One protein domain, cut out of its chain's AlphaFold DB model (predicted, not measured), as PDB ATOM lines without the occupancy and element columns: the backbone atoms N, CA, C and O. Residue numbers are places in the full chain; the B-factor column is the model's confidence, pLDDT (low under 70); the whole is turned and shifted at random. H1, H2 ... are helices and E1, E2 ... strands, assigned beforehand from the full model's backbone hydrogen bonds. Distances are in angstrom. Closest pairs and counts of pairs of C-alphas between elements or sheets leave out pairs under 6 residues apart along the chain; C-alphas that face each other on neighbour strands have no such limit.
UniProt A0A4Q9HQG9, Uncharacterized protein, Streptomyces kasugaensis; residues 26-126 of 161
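What this domain is: This is residues 26 to 126 of the 161 residues of an uncharacterized protein of Streptomyces kasugaensis (UniProt A0A4Q9HQG9). A strongly twisted sheet of four antiparallel strands makes the core, with H4 packed on one face and the shorter H2 over the opposite face. H1 lies out at one end of the longest axis and only grazes the sheet, while the turn of the hairpin E1 and E2 is at the other end; the small H3 is near E3. The printed part has 101 residues with four named helices and four named strands, in the order H1 H2 H3 E1 E2 E3 H4 E4; the sheet's order is E3 E2 E1 E4 and the class is mixed, helices and strands. The whole is compact, with a radius of gyration of the C-alphas of 12.9 A and spans of 38 by 29 by 28 A.

How they stand to each other: Begin at H1, residues 26 to 33, which only grazes the sheet with its residues 27 to 31; its closest C-alpha pair with E4, residues 118 to 123, is Arg 31 and Pro 120, 8.0 A apart. Go on to H2, residues 45 to 51, at a height over the sheet of 8.5 A. It lies over E3, residues 93 to 99, and only just over E2, residues 79 to 87, on which 3 of its C-alphas fall; it runs along the strands, at 16 degrees to E3 on the local plane. Next, H3, residues 58 to 61, is only just not on the sheet, with 4 pairs of C-alphas within 10 A. Then find E1, residues 66 to 76, which bends by 74 degrees at residue 69. E1, E2 and E3 form a meander, each strand the antiparallel neighbour of the one before, and E1 and E2, like E2 and E3, are a hairpin. Look for N 72 and O 83 at 2.8 A between E1 and E2, and N 84 and O 96 at 2.9 A between E2 and E3. H4, residues 103 to 114, is on the opposite face from H2; the closest C-alphas of H4 and E2 are Tyr 104 and Val 82, 5.3 A apart. Last, E4 is antiparallel to E1, with N 68 and O 121 at 2.8 A. Every O i to N i+4 pair is within hydrogen-bond range in H1, H2 and H4; H3 is too short for such a pair.

Where its parts are: Find C-alpha 26 at (-39.421, -27.413, 45.420), where H1 begins. E1 starts at C-alpha 66, (-40.511, -38.688, 48.122), and spans 25.6 A; E2 spans 26.1 A, E3 20.4 A and H4 16.1 A. E4 ends at C-alpha 123, (-41.266, -40.842, 43.141).

The domain as a whole: The two C-alphas farthest apart are those of Ala 28 and Asp 77, 39.1 A. The printed part has no cut, and the link from H1 to H2, 11 residues, is long. Confidence is low, with pLDDT under 70, at residues 32 to 45, 49 and 100.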
ATOM      1  N   GLU A  26     -39.982 -26.597  44.339       73.44
ATOM      2  CA  GLU A  26     -39.421 -27.413  45.420       73.44
ATOM      3  C   GLU A  26     -38.264 -28.272  44.896       73.44
ATOM      4  O   GLU A  26     -37.214 -28.339  45.530       73.44
ATOM      5  N   ILE A  27     -38.406 -28.855  43.701       75.31
ATOM      6  CA  ILE A  27     -37.325 -29.614  43.057       75.31
ATOM      7  C   ILE A  27     -36.150 -28.699  42.683       75.31
ATOM      8  O   ILE A  27     -34.990 -29.086  42.842       75.31
ATOM      9  N   ALA A  28     -36.428 -27.485  42.202       75.62
ATOM     10  CA  ALA A  28     -35.413 -26.499  41.850       75.62
ATOM     11  C   ALA A  28     -34.594 -26.070  43.072       75.62
ATOM     12  O   ALA A  28     -33.372 -26.021  42.975       75.62
ATOM     13  N   LYS A  29     -35.229 -25.871  44.232       72.38
ATOM     14  CA  LYS A  29     -34.523 -25.542  45.482       72.38
ATOM     15  C   LYS A  29     -33.562 -26.639  45.931       72.38
ATOM     16  O   LYS A  29     -32.464 -26.329  46.375       72.38
ATOM     17  N   ILE A  30     -33.930 -27.912  45.779       71.50
ATOM     18  CA  ILE A  30     -33.022 -29.032  46.095       71.50
ATOM     19  C   ILE A  30     -31.820 -29.020  45.144       71.50
ATOM     20  O   ILE A  30     -30.686 -29.233  45.565       71.50
ATOM     21  N   ARG A  31     -32.059 -28.750  43.853       71.44
ATOM     22  CA  ARG A  31     -30.986 -28.620  42.855       71.44
ATOM     23  C   ARG A  31     -30.058 -27.449  43.176       71.44
ATOM     24  O   ARG A  31     -28.850 -27.609  43.060       71.44
ATOM     25  N   GLU A  32     -30.620 -26.312  43.578       68.81
ATOM     26  CA  GLU A  32     -29.889 -25.089  43.924       68.81
ATOM     27  C   GLU A  32     -29.063 -25.246  45.208       68.81
ATOM     28  O   GLU A  32     -27.913 -24.820  45.242       68.81
ATOM     29  N   ALA A  33     -29.603 -25.922  46.228       67.38
ATOM     30  CA  ALA A  33     -28.874 -26.245  47.458       67.38
ATOM     31  C   ALA A  33     -27.674 -27.186  47.219       67.38
ATOM     32  O   ALA A  33     -26.763 -27.251  48.042       67.38
ATOM     33  N   GLY A  34     -27.653 -27.885  46.080       64.19
ATOM     34  CA  GLY A  34     -26.598 -28.811  45.692       64.19
ATOM     35  C   GLY A  34     -26.765 -30.178  46.352       64.19
ATOM     36  O   GLY A  34     -26.876 -30.294  47.570       64.19
ATOM     37  N   PHE A  35     -26.751 -31.239  45.543       65.75
ATOM     38  CA  PHE A  35     -26.923 -32.617  46.022       65.75
ATOM     39  C   PHE A  35     -25.809 -33.066  46.960       65.75
ATOM     40  O   PHE A  35     -26.080 -33.790  47.911       65.75
ATOM     41  N   ASP A  36     -24.596 -32.560  46.754       64.25
ATOM     42  CA  ASP A  36     -23.466 -32.810  47.647       64.25
ATOM     43  C   ASP A  36     -23.722 -32.298  49.072       64.25
ATOM     44  O   ASP A  36     -23.111 -32.797  50.005       64.25
ATOM     45  N   SER A  37     -24.631 -31.341  49.288       64.81
ATOM     46  CA  SER A  37     -24.953 -30.876  50.646       64.81
ATOM     47  C   SER A  37     -25.832 -31.853  51.438       64.81
ATOM     48  O   SER A  37     -25.879 -31.772  52.663       64.81
ATOM     49  N   VAL A  38     -26.524 -32.767  50.748       64.94
ATOM     50  CA  VAL A  38     -27.492 -33.715  51.333       64.94
ATOM     51  C   VAL A  38     -27.117 -35.181  51.109       64.94
ATOM     52  O   VAL A  38     -27.712 -36.064  51.730       64.94
ATOM     53  N   ALA A  39     -26.137 -35.448  50.243       67.88
ATOM     54  CA  ALA A  39     -25.518 -36.758  50.115       67.88
ATOM     55  C   ALA A  39     -24.930 -37.186  51.466       67.88
ATOM     56  O   ALA A  39     -24.392 -36.375  52.218       67.88
ATOM     57  N   SER A  40     -25.043 -38.473  51.772       67.19
ATOM     58  CA  SER A  40     -24.463 -39.061  52.976       67.19
ATOM     59  C   SER A  40     -22.933 -38.985  52.979       67.19
ATOM     60  O   SER A  40     -22.330 -38.972  54.048       67.19
ATOM     61  N   HIS A  41     -22.307 -38.948  51.789       69.69
ATOM     62  CA  HIS A  41     -20.859 -39.136  51.581       69.69
ATOM     63  C   HIS A  41     -20.306 -40.399  52.249       69.69
ATOM     64  O   HIS A  41     -19.099 -40.521  52.458       69.69
ATOM     65  N   ALA A  42     -21.186 -41.334  52.599       69.19
ATOM     66  CA  ALA A  42     -20.809 -42.542  53.289       69.19
ATOM     67  C   ALA A  42     -20.017 -43.443  52.346       69.19
ATOM     68  O   ALA A  42     -20.418 -43.713  51.214       69.19
ATOM     69  N   THR A  43     -18.892 -43.937  52.844       68.56
ATOM     70  CA  THR A  43     -18.035 -44.893  52.137       68.56
ATOM     71  C   THR A  43     -18.308 -46.333  52.567       68.56
ATOM     72  O   THR A  43     -17.809 -47.272  51.947       68.56
ATOM     73  N   SER A  44     -19.127 -46.511  53.608       66.88
ATOM     74  CA  SER A  44     -19.550 -47.799  54.154       66.88
ATOM     75  C   SER A  44     -21.048 -47.834  54.471       66.88
ATOM     76  O   SER A  44     -21.715 -46.804  54.597       66.88
ATOM     77  N   PHE A  45     -21.587 -49.043  54.629       68.75
ATOM     78  CA  PHE A  45     -22.979 -49.260  55.018       68.75
ATOM     79  C   PHE A  45     -23.287 -48.708  56.421       68.75
ATOM     80  O   PHE A  45     -24.342 -48.101  56.642       68.75
ATOM     81  N   GLU A  46     -22.364 -48.895  57.366       76.25
ATOM     82  CA  GLU A  46     -22.472 -48.379  58.728       76.25
ATOM     83  C   GLU A  46     -22.581 -46.852  58.721       76.25
ATOM     84  O   GLU A  46     -23.492 -46.304  59.338       76.25
ATOM     85  N   GLU A  47     -21.726 -46.167  57.959       74.50
ATOM     86  CA  GLU A  47     -21.786 -44.709  57.799       74.50
ATOM     87  C   GLU A  47     -23.108 -44.269  57.152       74.50
ATOM     88  O   GLU A  47     -23.768 -43.335  57.618       74.50
ATOM     89  N   PHE A  48     -23.552 -44.984  56.116       73.69
ATOM     90  CA  PHE A  48     -24.759 -44.637  55.368       73.69
ATOM     91  C   PHE A  48     -26.010 -44.714  56.250       73.69
ATOM     92  O   PHE A  48     -26.849 -43.814  56.249       73.69
ATOM     93  N   THR A  49     -26.125 -45.772  57.053       68.69
ATOM     94  CA  THR A  49     -27.268 -45.964  57.963       68.69
ATOM     95  C   THR A  49     -27.214 -45.097  59.216       68.69
ATOM     96  O   THR A  49     -28.245 -44.906  59.860       68.69
ATOM     97  N   GLN A  50     -26.048 -44.543  59.552       78.88
ATOM     98  CA  GLN A  50     -25.885 -43.561  60.625       78.88
ATOM     99  C   GLN A  50     -26.136 -42.122  60.164       78.88
ATOM    100  O   GLN A  50     -26.359 -41.253  61.006       78.88
ATOM    101  N   SER A  51     -26.143 -41.867  58.852       75.56
ATOM    102  CA  SER A  51     -26.295 -40.513  58.313       75.56
ATOM    103  C   SER A  51     -27.688 -39.938  58.577       75.56
ATOM    104  O   SER A  51     -27.815 -38.758  58.902       75.56
ATOM    105  N   TYR A  52     -28.737 -40.768  58.493       87.06
ATOM    106  CA  TYR A  52     -30.130 -40.354  58.687       87.06
ATOM    107  C   TYR A  52     -30.984 -41.447  59.345       87.06
ATOM    108  O   TYR A  52     -30.638 -42.628  59.276       87.06
ATOM    109  N   PRO A  53     -32.140 -41.096  59.945       91.00
ATOM    110  CA  PRO A  53     -33.073 -42.079  60.483       91.00
ATOM    111  C   PRO A  53     -33.478 -43.138  59.448       91.00
ATOM    112  O   PRO A  53     -33.920 -42.822  58.343       91.00
ATOM    113  N   VAL A  54     -33.365 -44.413  59.825       91.50
ATOM    114  CA  VAL A  54     -33.755 -45.542  58.969       91.50
ATOM    115  C   VAL A  54     -35.257 -45.801  59.073       91.50
ATOM    116  O   VAL A  54     -35.795 -46.004  60.165       91.50
ATOM    117  N   ILE A  55     -35.920 -45.879  57.922       92.75
ATOM    118  CA  ILE A  55     -37.321 -46.276  57.790       92.75
ATOM    119  C   ILE A  55     -37.448 -47.770  58.075       92.75
ATOM    120  O   ILE A  55     -36.986 -48.613  57.304       92.75
ATOM    121  N   ARG A  56     -38.075 -48.104  59.207       90.75
ATOM    122  CA  ARG A  56     -38.263 -49.496  59.651       90.75
ATOM    123  C   ARG A  56     -39.491 -50.156  59.030       90.75
ATOM    124  O   ARG A  56     -39.442 -51.348  58.741       90.75
ATOM    125  N   ASP A  57     -40.560 -49.395  58.795       92.38
ATOM    126  CA  ASP A  57     -41.751 -49.871  58.092       92.38
ATOM    127  C   ASP A  57     -41.958 -49.085  56.798       92.38
ATOM    128  O   ASP A  57     -42.469 -47.970  56.802       92.38
ATOM    129  N   LYS A  58     -41.597 -49.694  55.662       93.06
ATOM    130  CA  LYS A  58     -41.748 -49.085  54.329       93.06
ATOM    131  C   LYS A  58     -43.199 -48.758  53.969       93.06
ATOM    132  O   LYS A  58     -43.422 -47.986  53.038       93.06
ATOM    133  N   ARG A  59     -44.192 -49.293  54.695       92.69
ATOM    134  CA  ARG A  59     -45.608 -48.945  54.488       92.69
ATOM    135  C   ARG A  59     -45.892 -47.462  54.683       92.69
ATOM    136  O   ARG A  59     -46.818 -46.954  54.062       92.69
ATOM    137  N   GLU A  60     -45.080 -46.760  55.470       93.56
ATOM    138  CA  GLU A  60     -45.225 -45.315  55.664       93.56
ATOM    139  C   GLU A  60     -44.996 -44.493  54.382       93.56
ATOM    140  O   GLU A  60     -45.412 -43.340  54.316       93.56
ATOM    141  N   LEU A  61     -44.348 -45.080  53.366       93.88
ATOM    142  CA  LEU A  61     -44.093 -44.434  52.078       93.88
ATOM    143  C   LEU A  61     -45.116 -44.811  50.996       93.88
ATOM    144  O   LEU A  61     -45.008 -44.339  49.863       93.88
ATOM    145  N   ILE A  62     -46.107 -45.657  51.304       94.38
ATOM    146  CA  ILE A  62     -47.137 -46.041  50.328       94.38
ATOM    147  C   ILE A  62     -48.000 -44.829  49.998       94.38
ATOM    148  O   ILE A  62     -48.564 -44.217  50.903       94.38
ATOM    149  N   ALA A  63     -48.127 -44.504  48.709       92.38
ATOM    150  CA  ALA A  63     -48.850 -43.316  48.243       92.38
ATOM    151  C   ALA A  63     -48.315 -41.983  48.817       92.38
ATOM    152  O   ALA A  63     -49.008 -40.964  48.779       92.38
ATOM    153  N   VAL A  64     -47.091 -41.965  49.364       91.44
ATOM    154  CA  VAL A  64     -46.456 -40.768  49.932       91.44
ATOM    155  C   VAL A  64     -45.283 -40.358  49.046       91.44
ATOM    156  O   VAL A  64     -44.287 -41.078  49.001       91.44
ATOM    157  N   PRO A  65     -45.351 -39.201  48.365       93.12
ATOM    158  CA  PRO A  65     -44.283 -38.765  47.480       93.12
ATOM    159  C   PRO A  65     -42.970 -38.541  48.235       93.12
ATOM    160  O   PRO A  65     -42.947 -37.904  49.292       93.12
ATOM    161  N   PHE A  66     -41.863 -38.977  47.641       93.94
ATOM    162  CA  PHE A  66     -40.511 -38.688  48.122       93.94
ATOM    163  C   PHE A  66     -39.540 -38.521  46.950       93.94
ATOM    164  O   PHE A  66     -39.864 -38.796  45.793       93.94
ATOM    165  N   ILE A  67     -38.338 -38.042  47.250       92.25
ATOM    166  CA  ILE A  67     -37.256 -37.892  46.275       92.25
ATOM    167  C   ILE A  67     -36.095 -38.763  46.729       92.25
ATOM    168  O   ILE A  67     -35.645 -38.626  47.858       92.25
ATOM    169  N   SER A  68     -35.596 -39.646  45.869       93.25
ATOM    170  CA  SER A  68     -34.307 -40.303  46.104       93.25
ATOM    171  C   SER A  68     -33.176 -39.352  45.776       93.25
ATOM    172  O   SER A  68     -33.239 -38.666  44.756       93.25
ATOM    173  N   LEU A  69     -32.159 -39.333  46.629       90.25
ATOM    174  CA  LEU A  69     -31.002 -38.450  46.499       90.25
ATOM    175  C   LEU A  69     -29.712 -39.226  46.245       90.25
ATOM    176  O   LEU A  69     -28.886 -38.785  45.455       90.25
ATOM    177  N   GLU A  70     -29.551 -40.374  46.889       91.00
ATOM    178  CA  GLU A  70     -28.361 -41.222  46.805       91.00
ATOM    179  C   GLU A  70     -28.777 -42.665  47.090       91.00
ATOM    180  O   GLU A  70     -29.679 -42.887  47.901       91.00
ATOM    181  N   TRP A  71     -28.156 -43.649  46.439       93.75
ATOM    182  CA  TRP A  71     -28.362 -45.057  46.763       93.75
ATOM    183  C   TRP A  71     -27.112 -45.906  46.536       93.75
ATOM    184  O   TRP A  71     -26.440 -45.780  45.521       93.75
ATOM    185  N   ASN A  72     -26.856 -46.840  47.448       92.44
ATOM    186  CA  ASN A  72     -25.715 -47.750  47.403       92.44
ATOM    187  C   ASN A  72     -26.181 -49.206  47.466       92.44
ATOM    188  O   ASN A  72     -27.130 -49.533  48.184       92.44
ATOM    189  N   PHE A  73     -25.508 -50.076  46.713       93.00
ATOM    190  CA  PHE A  73     -25.732 -51.521  46.750       93.00
ATOM    191  C   PHE A  73     -24.724 -52.161  47.694       93.00
ATOM    192  O   PHE A  73     -23.539 -51.849  47.637       93.00
ATOM    193  N   ASN A  74     -25.210 -53.051  48.548       91.38
ATOM    194  CA  ASN A  74     -24.442 -53.657  49.620       91.38
ATOM    195  C   ASN A  74     -24.674 -55.170  49.631       91.38
ATOM    196  O   ASN A  74     -25.742 -55.648  49.238       91.38
ATOM    197  N   GLU A  75     -23.694 -55.907  50.140       90.62
ATOM    198  CA  GLU A  75     -23.837 -57.319  50.484       90.62
ATOM    199  C   GLU A  75     -24.190 -57.442  51.970       90.62
ATOM    200  O   GLU A  75     -23.620 -56.750  52.812       90.62
ATOM    201  N   GLY A  76     -25.149 -58.306  52.304       85.19
ATOM    202  CA  GLY A  76     -25.495 -58.621  53.687       85.19
ATOM    203  C   GLY A  76     -25.746 -60.112  53.882       85.19
ATOM    204  O   GLY A  76     -25.805 -60.875  52.920       85.19
ATOM    205  N   ASP A  77     -25.970 -60.516  55.132       85.50
ATOM    206  CA  ASP A  77     -26.146 -61.926  55.522       85.50
ATOM    207  C   ASP A  77     -27.273 -62.650  54.763       85.50
ATOM    208  O   ASP A  77     -27.254 -63.869  54.616       85.50
ATOM    209  N   ASN A  78     -28.258 -61.895  54.266       82.75
ATOM    210  CA  ASN A  78     -29.418 -62.405  53.531       82.75
ATOM    211  C   ASN A  78     -29.372 -62.073  52.025       82.75
ATOM    212  O   ASN A  78     -30.407 -62.093  51.357       82.75
ATOM    213  N   GLY A  79     -28.187 -61.760  51.495       88.31
ATOM    214  CA  GLY A  79     -27.953 -61.413  50.094       88.31
ATOM    215  C   GLY A  79     -27.817 -59.912  49.835       88.31
ATOM    216  O   GLY A  79     -27.729 -59.098  50.756       88.31
ATOM    217  N   GLU A  80     -27.778 -59.551  48.551       93.06
ATOM    218  CA  GLU A  80     -27.628 -58.163  48.108       93.06
ATOM    219  C   GLU A  80     -28.853 -57.306  48.469       93.06
ATOM    220  O   GLU A  80     -30.015 -57.715  48.321       93.06
ATOM    221  N   PHE A  81     -28.589 -56.072  48.887       93.19
ATOM    222  CA  PHE A  81     -29.611 -55.084  49.201       93.19
ATOM    223  C   PHE A  81     -29.182 -53.673  48.790       93.19
ATOM    224  O   PHE A  81     -28.027 -53.418  48.456       93.19
ATOM    225  N   VAL A  82     -30.140 -52.750  48.765       94.06
ATOM    226  CA  VAL A  82     -29.924 -51.332  48.481       94.06
ATOM    227  C   VAL A  82     -30.234 -50.534  49.733       94.06
ATOM    228  O   VAL A  82     -31.222 -50.815  50.416       94.06
ATOM    229  N   SER A  83     -29.410 -49.529  49.994       93.06
ATOM    230  CA  SER A  83     -29.698 -48.453  50.936       93.06
ATOM    231  C   SER A  83     -29.867 -47.174  50.129       93.06
ATOM    232  O   SER A  83     -29.001 -46.866  49.315       93.06
ATOM    233  N   ALA A  84     -30.955 -46.431  50.319       93.56
ATOM    234  CA  ALA A  84     -31.179 -45.170  49.615       93.56
ATOM    235  C   ALA A  84     -31.532 -44.034  50.577       93.56
ATOM    236  O   ALA A  84     -32.436 -44.180  51.401       93.56
ATOM    237  N   VAL A  85     -30.844 -42.897  50.442       92.31
ATOM    238  CA  VAL A  85     -31.223 -41.638  51.086       92.31
ATOM    239  C   VAL A  85     -32.386 -41.050  50.306       92.31
ATOM    240  O   VAL A  85     -32.311 -40.832  49.090       92.31
ATOM    241  N   ILE A  86     -33.465 -40.769  51.021       92.56
ATOM    242  CA  ILE A  86     -34.638 -40.100  50.487       92.56
ATOM    243  C   ILE A  86     -34.907 -38.807  51.240       92.56
ATOM    244  O   ILE A  86     -34.621 -38.687  52.430       92.56
ATOM    245  N   MET A  87     -35.535 -37.868  50.548       90.38
ATOM    246  CA  MET A  87     -36.114 -36.675  51.135       90.38
ATOM    247  C   MET A  87     -37.633 -36.754  51.082       90.38
ATOM    248  O   MET A  87     -38.229 -36.998  50.025       90.38
ATOM    249  N   ARG A  88     -38.259 -36.536  52.234       89.31
ATOM    250  CA  ARG A  88     -39.710 -36.461  52.384       89.31
ATOM    251  C   ARG A  88     -40.209 -35.037  52.122       89.31
ATOM    252  O   ARG A  88     -39.440 -34.093  51.959       89.31
ATOM    253  N   ARG A  89     -41.532 -34.875  52.079       83.31
ATOM    254  CA  ARG A  89     -42.210 -33.587  51.824       83.31
ATOM    255  C   ARG A  89     -41.897 -32.496  52.848       83.31
ATOM    256  O   ARG A  89     -41.928 -31.322  52.505       83.31
ATOM    257  N   ASP A  90     -41.631 -32.874  54.089       82.12
ATOM    258  CA  ASP A  90     -41.232 -31.968  55.170       82.12
ATOM    259  C   ASP A  90     -39.727 -31.635  55.143       82.12
ATOM    260  O   ASP A  90     -39.203 -31.076  56.101       82.12
ATOM    261  N   ASN A  91     -39.039 -31.976  54.044       80.56
ATOM    262  CA  ASN A  91     -37.590 -31.891  53.858       80.56
ATOM    263  C   ASN A  91     -36.778 -32.744  54.844       80.56
ATOM    264  O   ASN A  91     -35.555 -32.620  54.889       80.56
ATOM    265  N   SER A  92     -37.419 -33.631  55.616       85.69
ATOM    266  CA  SER A  92     -36.684 -34.590  56.435       85.69
ATOM    267  C   SER A  92     -36.020 -35.644  55.553       85.69
ATOM    268  O   SER A  92     -36.590 -36.119  54.563       85.69
ATOM    269  N   LEU A  93     -34.791 -35.992  55.926       89.19
ATOM    270  CA  LEU A  93     -34.001 -37.022  55.273       89.19
ATOM    271  C   LEU A  93     -34.150 -38.336  56.030       89.19
ATOM    272  O   LEU A  93     -34.223 -38.360  57.261       89.19
ATOM    273  N   ALA A  94     -34.219 -39.430  55.284       91.75
ATOM    274  CA  ALA A  94     -34.344 -40.768  55.838       91.75
ATOM    275  C   ALA A  94     -33.669 -41.793  54.926       91.75
ATOM    276  O   ALA A  94     -33.500 -41.554  53.731       91.75
ATOM    277  N   VAL A  95     -33.322 -42.952  55.482       93.00
ATOM    278  CA  VAL A  95     -32.767 -44.080  54.723       93.00
ATOM    279  C   VAL A  95     -33.818 -45.171  54.554       93.00
ATOM    280  O   VAL A  95     -34.442 -45.592  55.530       93.00
ATOM    281  N   ILE A  96     -33.985 -45.668  53.329       93.44
ATOM    282  CA  ILE A  96     -34.723 -46.904  53.043       93.44
ATOM    283  C   ILE A  96     -33.751 -48.032  52.718       93.44
ATOM    284  O   ILE A  96     -32.852 -47.850  51.904       93.44
ATOM    285  N   ASN A  97     -33.981 -49.207  53.309       92.50
ATOM    286  CA  ASN A  97     -33.255 -50.431  52.976       92.50
ATOM    287  C   ASN A  97     -34.203 -51.455  52.336       92.50
ATOM    288  O   ASN A  97     -35.334 -51.670  52.803       92.50
ATOM    289  N   ASP A  98     -33.756 -52.112  51.271       93.06
ATOM    290  CA  ASP A  98     -34.538 -53.136  50.578       93.06
ATOM    291  C   ASP A  98     -33.651 -54.194  49.918       93.06
ATOM    292  O   ASP A  98     -32.658 -53.858  49.284       93.06
ATOM    293  N   GLY A  99     -34.002 -55.471  50.079       90.31
ATOM    294  CA  GLY A  99     -33.196 -56.602  49.615       90.31
ATOM    295  C   GLY A  99     -33.929 -57.498  48.621       90.31
ATOM    296  O   GLY A  99     -35.137 -57.710  48.734       90.31
ATOM    297  N   GLY A 100     -33.179 -58.053  47.662       68.12
ATOM    298  CA  GLY A 100     -33.543 -59.224  46.845       68.12
ATOM    299  C   GLY A 100     -34.738 -59.125  45.873       68.12
ATOM    300  O   GLY A 100     -34.847 -59.942  44.951       68.12
ATOM    301  N   SER A 101     -35.639 -58.147  46.005       71.69
ATOM    302  CA  SER A 101     -36.832 -57.988  45.154       71.69
ATOM    303  C   SER A 101     -37.400 -56.567  45.235       71.69
ATOM    304  O   SER A 101     -37.070 -55.848  46.159       71.69
ATOM    305  N   GLY A 102     -38.250 -56.143  44.295       88.44
ATOM    306  CA  GLY A 102     -38.940 -54.851  44.409       88.44
ATOM    307  C   GLY A 102     -38.030 -53.639  44.200       88.44
ATOM    308  O   GLY A 102     -37.640 -53.362  43.062       88.44
ATOM    309  N   ILE A 103     -37.726 -52.896  45.268       95.31
ATOM    310  CA  ILE A 103     -37.018 -51.605  45.210       95.31
ATOM    311  C   ILE A 103     -35.549 -51.816  44.826       95.31
ATOM    312  O   ILE A 103     -35.049 -51.091  43.966       95.31
ATOM    313  N   TYR A 104     -34.883 -52.842  45.374       95.94
ATOM    314  CA  TYR A 104     -33.497 -53.189  45.013       95.94
ATOM    315  C   TYR A 104     -33.302 -53.310  43.496       95.94
ATOM    316  O   TYR A 104     -32.437 -52.654  42.913       95.94
ATOM    317  N   ARG A 105     -34.147 -54.119  42.843       95.44
ATOM    318  CA  ARG A 105     -34.050 -54.368  41.396       95.44
ATOM    319  C   ARG A 105     -34.305 -53.097  40.594       95.44
ATOM    320  O   ARG A 105     -33.566 -52.821  39.660       95.44
ATOM    321  N   GLN A 106     -35.280 -52.293  41.012       96.19
ATOM    322  CA  GLN A 106     -35.589 -51.029  40.344       96.19
ATOM    323  C   GLN A 106     -34.447 -50.017  40.443       96.19
ATOM    324  O   GLN A 106     -34.173 -49.336  39.460       96.19
ATOM    325  N   TYR A 107     -33.738 -49.929  41.573       96.62
ATOM    326  CA  TYR A 107     -32.533 -49.098  41.637       96.62
ATOM    327  C   TYR A 107     -31.396 -49.653  40.783       96.62
ATOM    328  O   TYR A 107     -30.671 -48.862  40.182       96.62
ATOM    329  N   LYS A 108     -31.230 -50.979  40.703       95.75
ATOM    330  CA  LYS A 108     -30.213 -51.609  39.846       95.75
ATOM    331  C   LYS A 108     -30.458 -51.266  38.375       95.75
ATOM    332  O   LYS A 108     -29.606 -50.645  37.747       95.75
ATOM    333  N   GLU A 109     -31.676 -51.510  37.892       95.31
ATOM    334  CA  GLU A 109     -32.128 -51.145  36.541       95.31
ATOM    335  C   GLU A 109     -32.017 -49.634  36.283       95.31
ATOM    336  O   GLU A 109     -31.580 -49.196  35.216       95.31
ATOM    337  N   LEU A 110     -32.390 -48.810  37.267       94.88
ATOM    338  CA  LEU A 110     -32.250 -47.362  37.173       94.88
ATOM    339  C   LEU A 110     -30.784 -46.972  36.991       94.88
ATOM    340  O   LEU A 110     -30.494 -46.196  36.085       94.88
ATOM    341  N   THR A 111     -29.889 -47.512  37.819       95.69
ATOM    342  CA  THR A 111     -28.445 -47.233  37.797       95.69
ATOM    343  C   THR A 111     -27.833 -47.632  36.466       95.69
ATOM    344  O   THR A 111     -27.112 -46.836  35.874       95.69
ATOM    345  N   GLU A 112     -28.173 -48.817  35.956       96.19
ATOM    346  CA  GLU A 112     -27.749 -49.285  34.633       96.19
ATOM    347  C   GLU A 112     -28.213 -48.331  33.525       96.19
ATOM    348  O   GLU A 112     -27.452 -48.012  32.612       96.19
ATOM    349  N   ARG A 113     -29.442 -47.812  33.628       95.06
ATOM    350  CA  ARG A 113     -30.010 -46.882  32.645       95.06
ATOM    351  C   ARG A 113     -29.375 -45.491  32.678       95.06
ATOM    352  O   ARG A 113     -29.226 -44.880  31.624       95.06
ATOM    353  N   ILE A 114     -29.091 -44.947  33.864       93.69
ATOM    354  CA  ILE A 114     -28.654 -43.545  34.017       93.69
ATOM    355  C   ILE A 114     -27.155 -43.382  34.294       93.69
ATOM    356  O   ILE A 114     -26.667 -42.255  34.277       93.69
ATOM    357  N   GLY A 115     -26.434 -44.470  34.575       93.31
ATOM    358  CA  GLY A 115     -24.989 -44.478  34.815       93.31
ATOM    359  C   GLY A 115     -24.541 -43.773  36.098       93.31
ATOM    360  O   GLY A 115     -23.392 -43.351  36.187       93.31
ATOM    361  N   ARG A 116     -25.437 -43.587  37.076       89.69
ATOM    362  CA  ARG A 116     -25.138 -42.905  38.345       89.69
ATOM    363  C   ARG A 116     -25.983 -43.440  39.496       89.69
ATOM    364  O   ARG A 116     -27.078 -43.948  39.272       89.69
ATOM    365  N   GLN A 117     -25.474 -43.241  40.708       90.75
ATOM    366  CA  GLN A 117     -26.083 -43.627  41.988       90.75
ATOM    367  C   GLN A 117     -26.471 -42.425  42.868       90.75
ATOM    368  O   GLN A 117     -26.861 -42.576  44.023       90.75
ATOM    369  N   LEU A 118     -26.350 -41.215  42.316       87.38
ATOM    370  CA  LEU A 118     -26.564 -39.957  43.024       87.38
ATOM    371  C   LEU A 118     -27.391 -38.973  42.198       87.38
ATOM    372  O   LEU A 118     -27.326 -38.946  40.964       87.38
ATOM    373  N   GLY A 119     -28.117 -38.116  42.905       81.75
ATOM    374  CA  GLY A 119     -28.965 -37.040  42.411       81.75
ATOM    375  C   GLY A 119     -30.463 -37.378  42.382       81.75
ATOM    376  O   GLY A 119     -30.873 -38.503  42.651       81.75
ATOM    377  N   PRO A 120     -31.309 -36.385  42.053       86.50
ATOM    378  CA  PRO A 120     -32.719 -36.405  42.402       86.50
ATOM    379  C   PRO A 120     -33.504 -37.306  41.455       86.50
ATOM    380  O   PRO A 120     -33.487 -37.104  40.238       86.50
ATOM    381  N   ILE A 121     -34.254 -38.239  42.027       91.19
ATOM    382  CA  ILE A 121     -35.252 -39.036  41.315       91.19
ATOM    383  C   ILE A 121     -36.560 -38.922  42.087       91.19
ATOM    384  O   ILE A 121     -36.650 -39.332  43.243       91.19
ATOM    385  N   THR A 122     -37.560 -38.302  41.469       91.50
ATOM    386  CA  THR A 122     -38.860 -38.072  42.103       91.50
ATOM    387  C   THR A 122     -39.741 -39.302  41.956       91.50
ATOM    388  O   THR A 122     -40.014 -39.724  40.835       91.50
ATOM    389  N   HIS A 123     -40.256 -39.788  43.082       94.44
ATOM    390  CA  HIS A 123     -41.266 -40.842  43.141       94.44
ATOM    391  C   HIS A 123     -42.596 -40.194  43.492       94.44
ATOM    392  O   HIS A 123     -42.912 -39.957  44.661       94.44
ATOM    393  N   LYS A 124     -43.332 -39.773  42.457       91.69
ATOM    394  CA  LYS A 124     -44.529 -38.935  42.614       91.69
ATOM    395  C   LYS A 124     -45.669 -39.690  43.287       91.69
ATOM    396  O   LYS A 124     -46.475 -39.038  43.943       91.69
ATOM    397  N   GLY A 125     -45.731 -41.010  43.123       91.88
ATOM    398  CA  GLY A 125     -46.702 -41.871  43.798       91.88
ATOM    399  C   GLY A 125     -46.168 -42.484  45.093       91.88
ATOM    400  O   GLY A 125     -46.905 -43.188  45.776       91.88
ATOM    401  N   GLY A 126     -44.906 -42.231  45.453       94.88
ATOM    402  CA  GLY A 126     -44.262 -42.896  46.578       94.88
ATOM    403  C   GLY A 126     -43.986 -44.368  46.284       94.88
ATOM    404  O   GLY A 126     -43.457 -44.709  45.224       94.88
TER     405      GLY A 126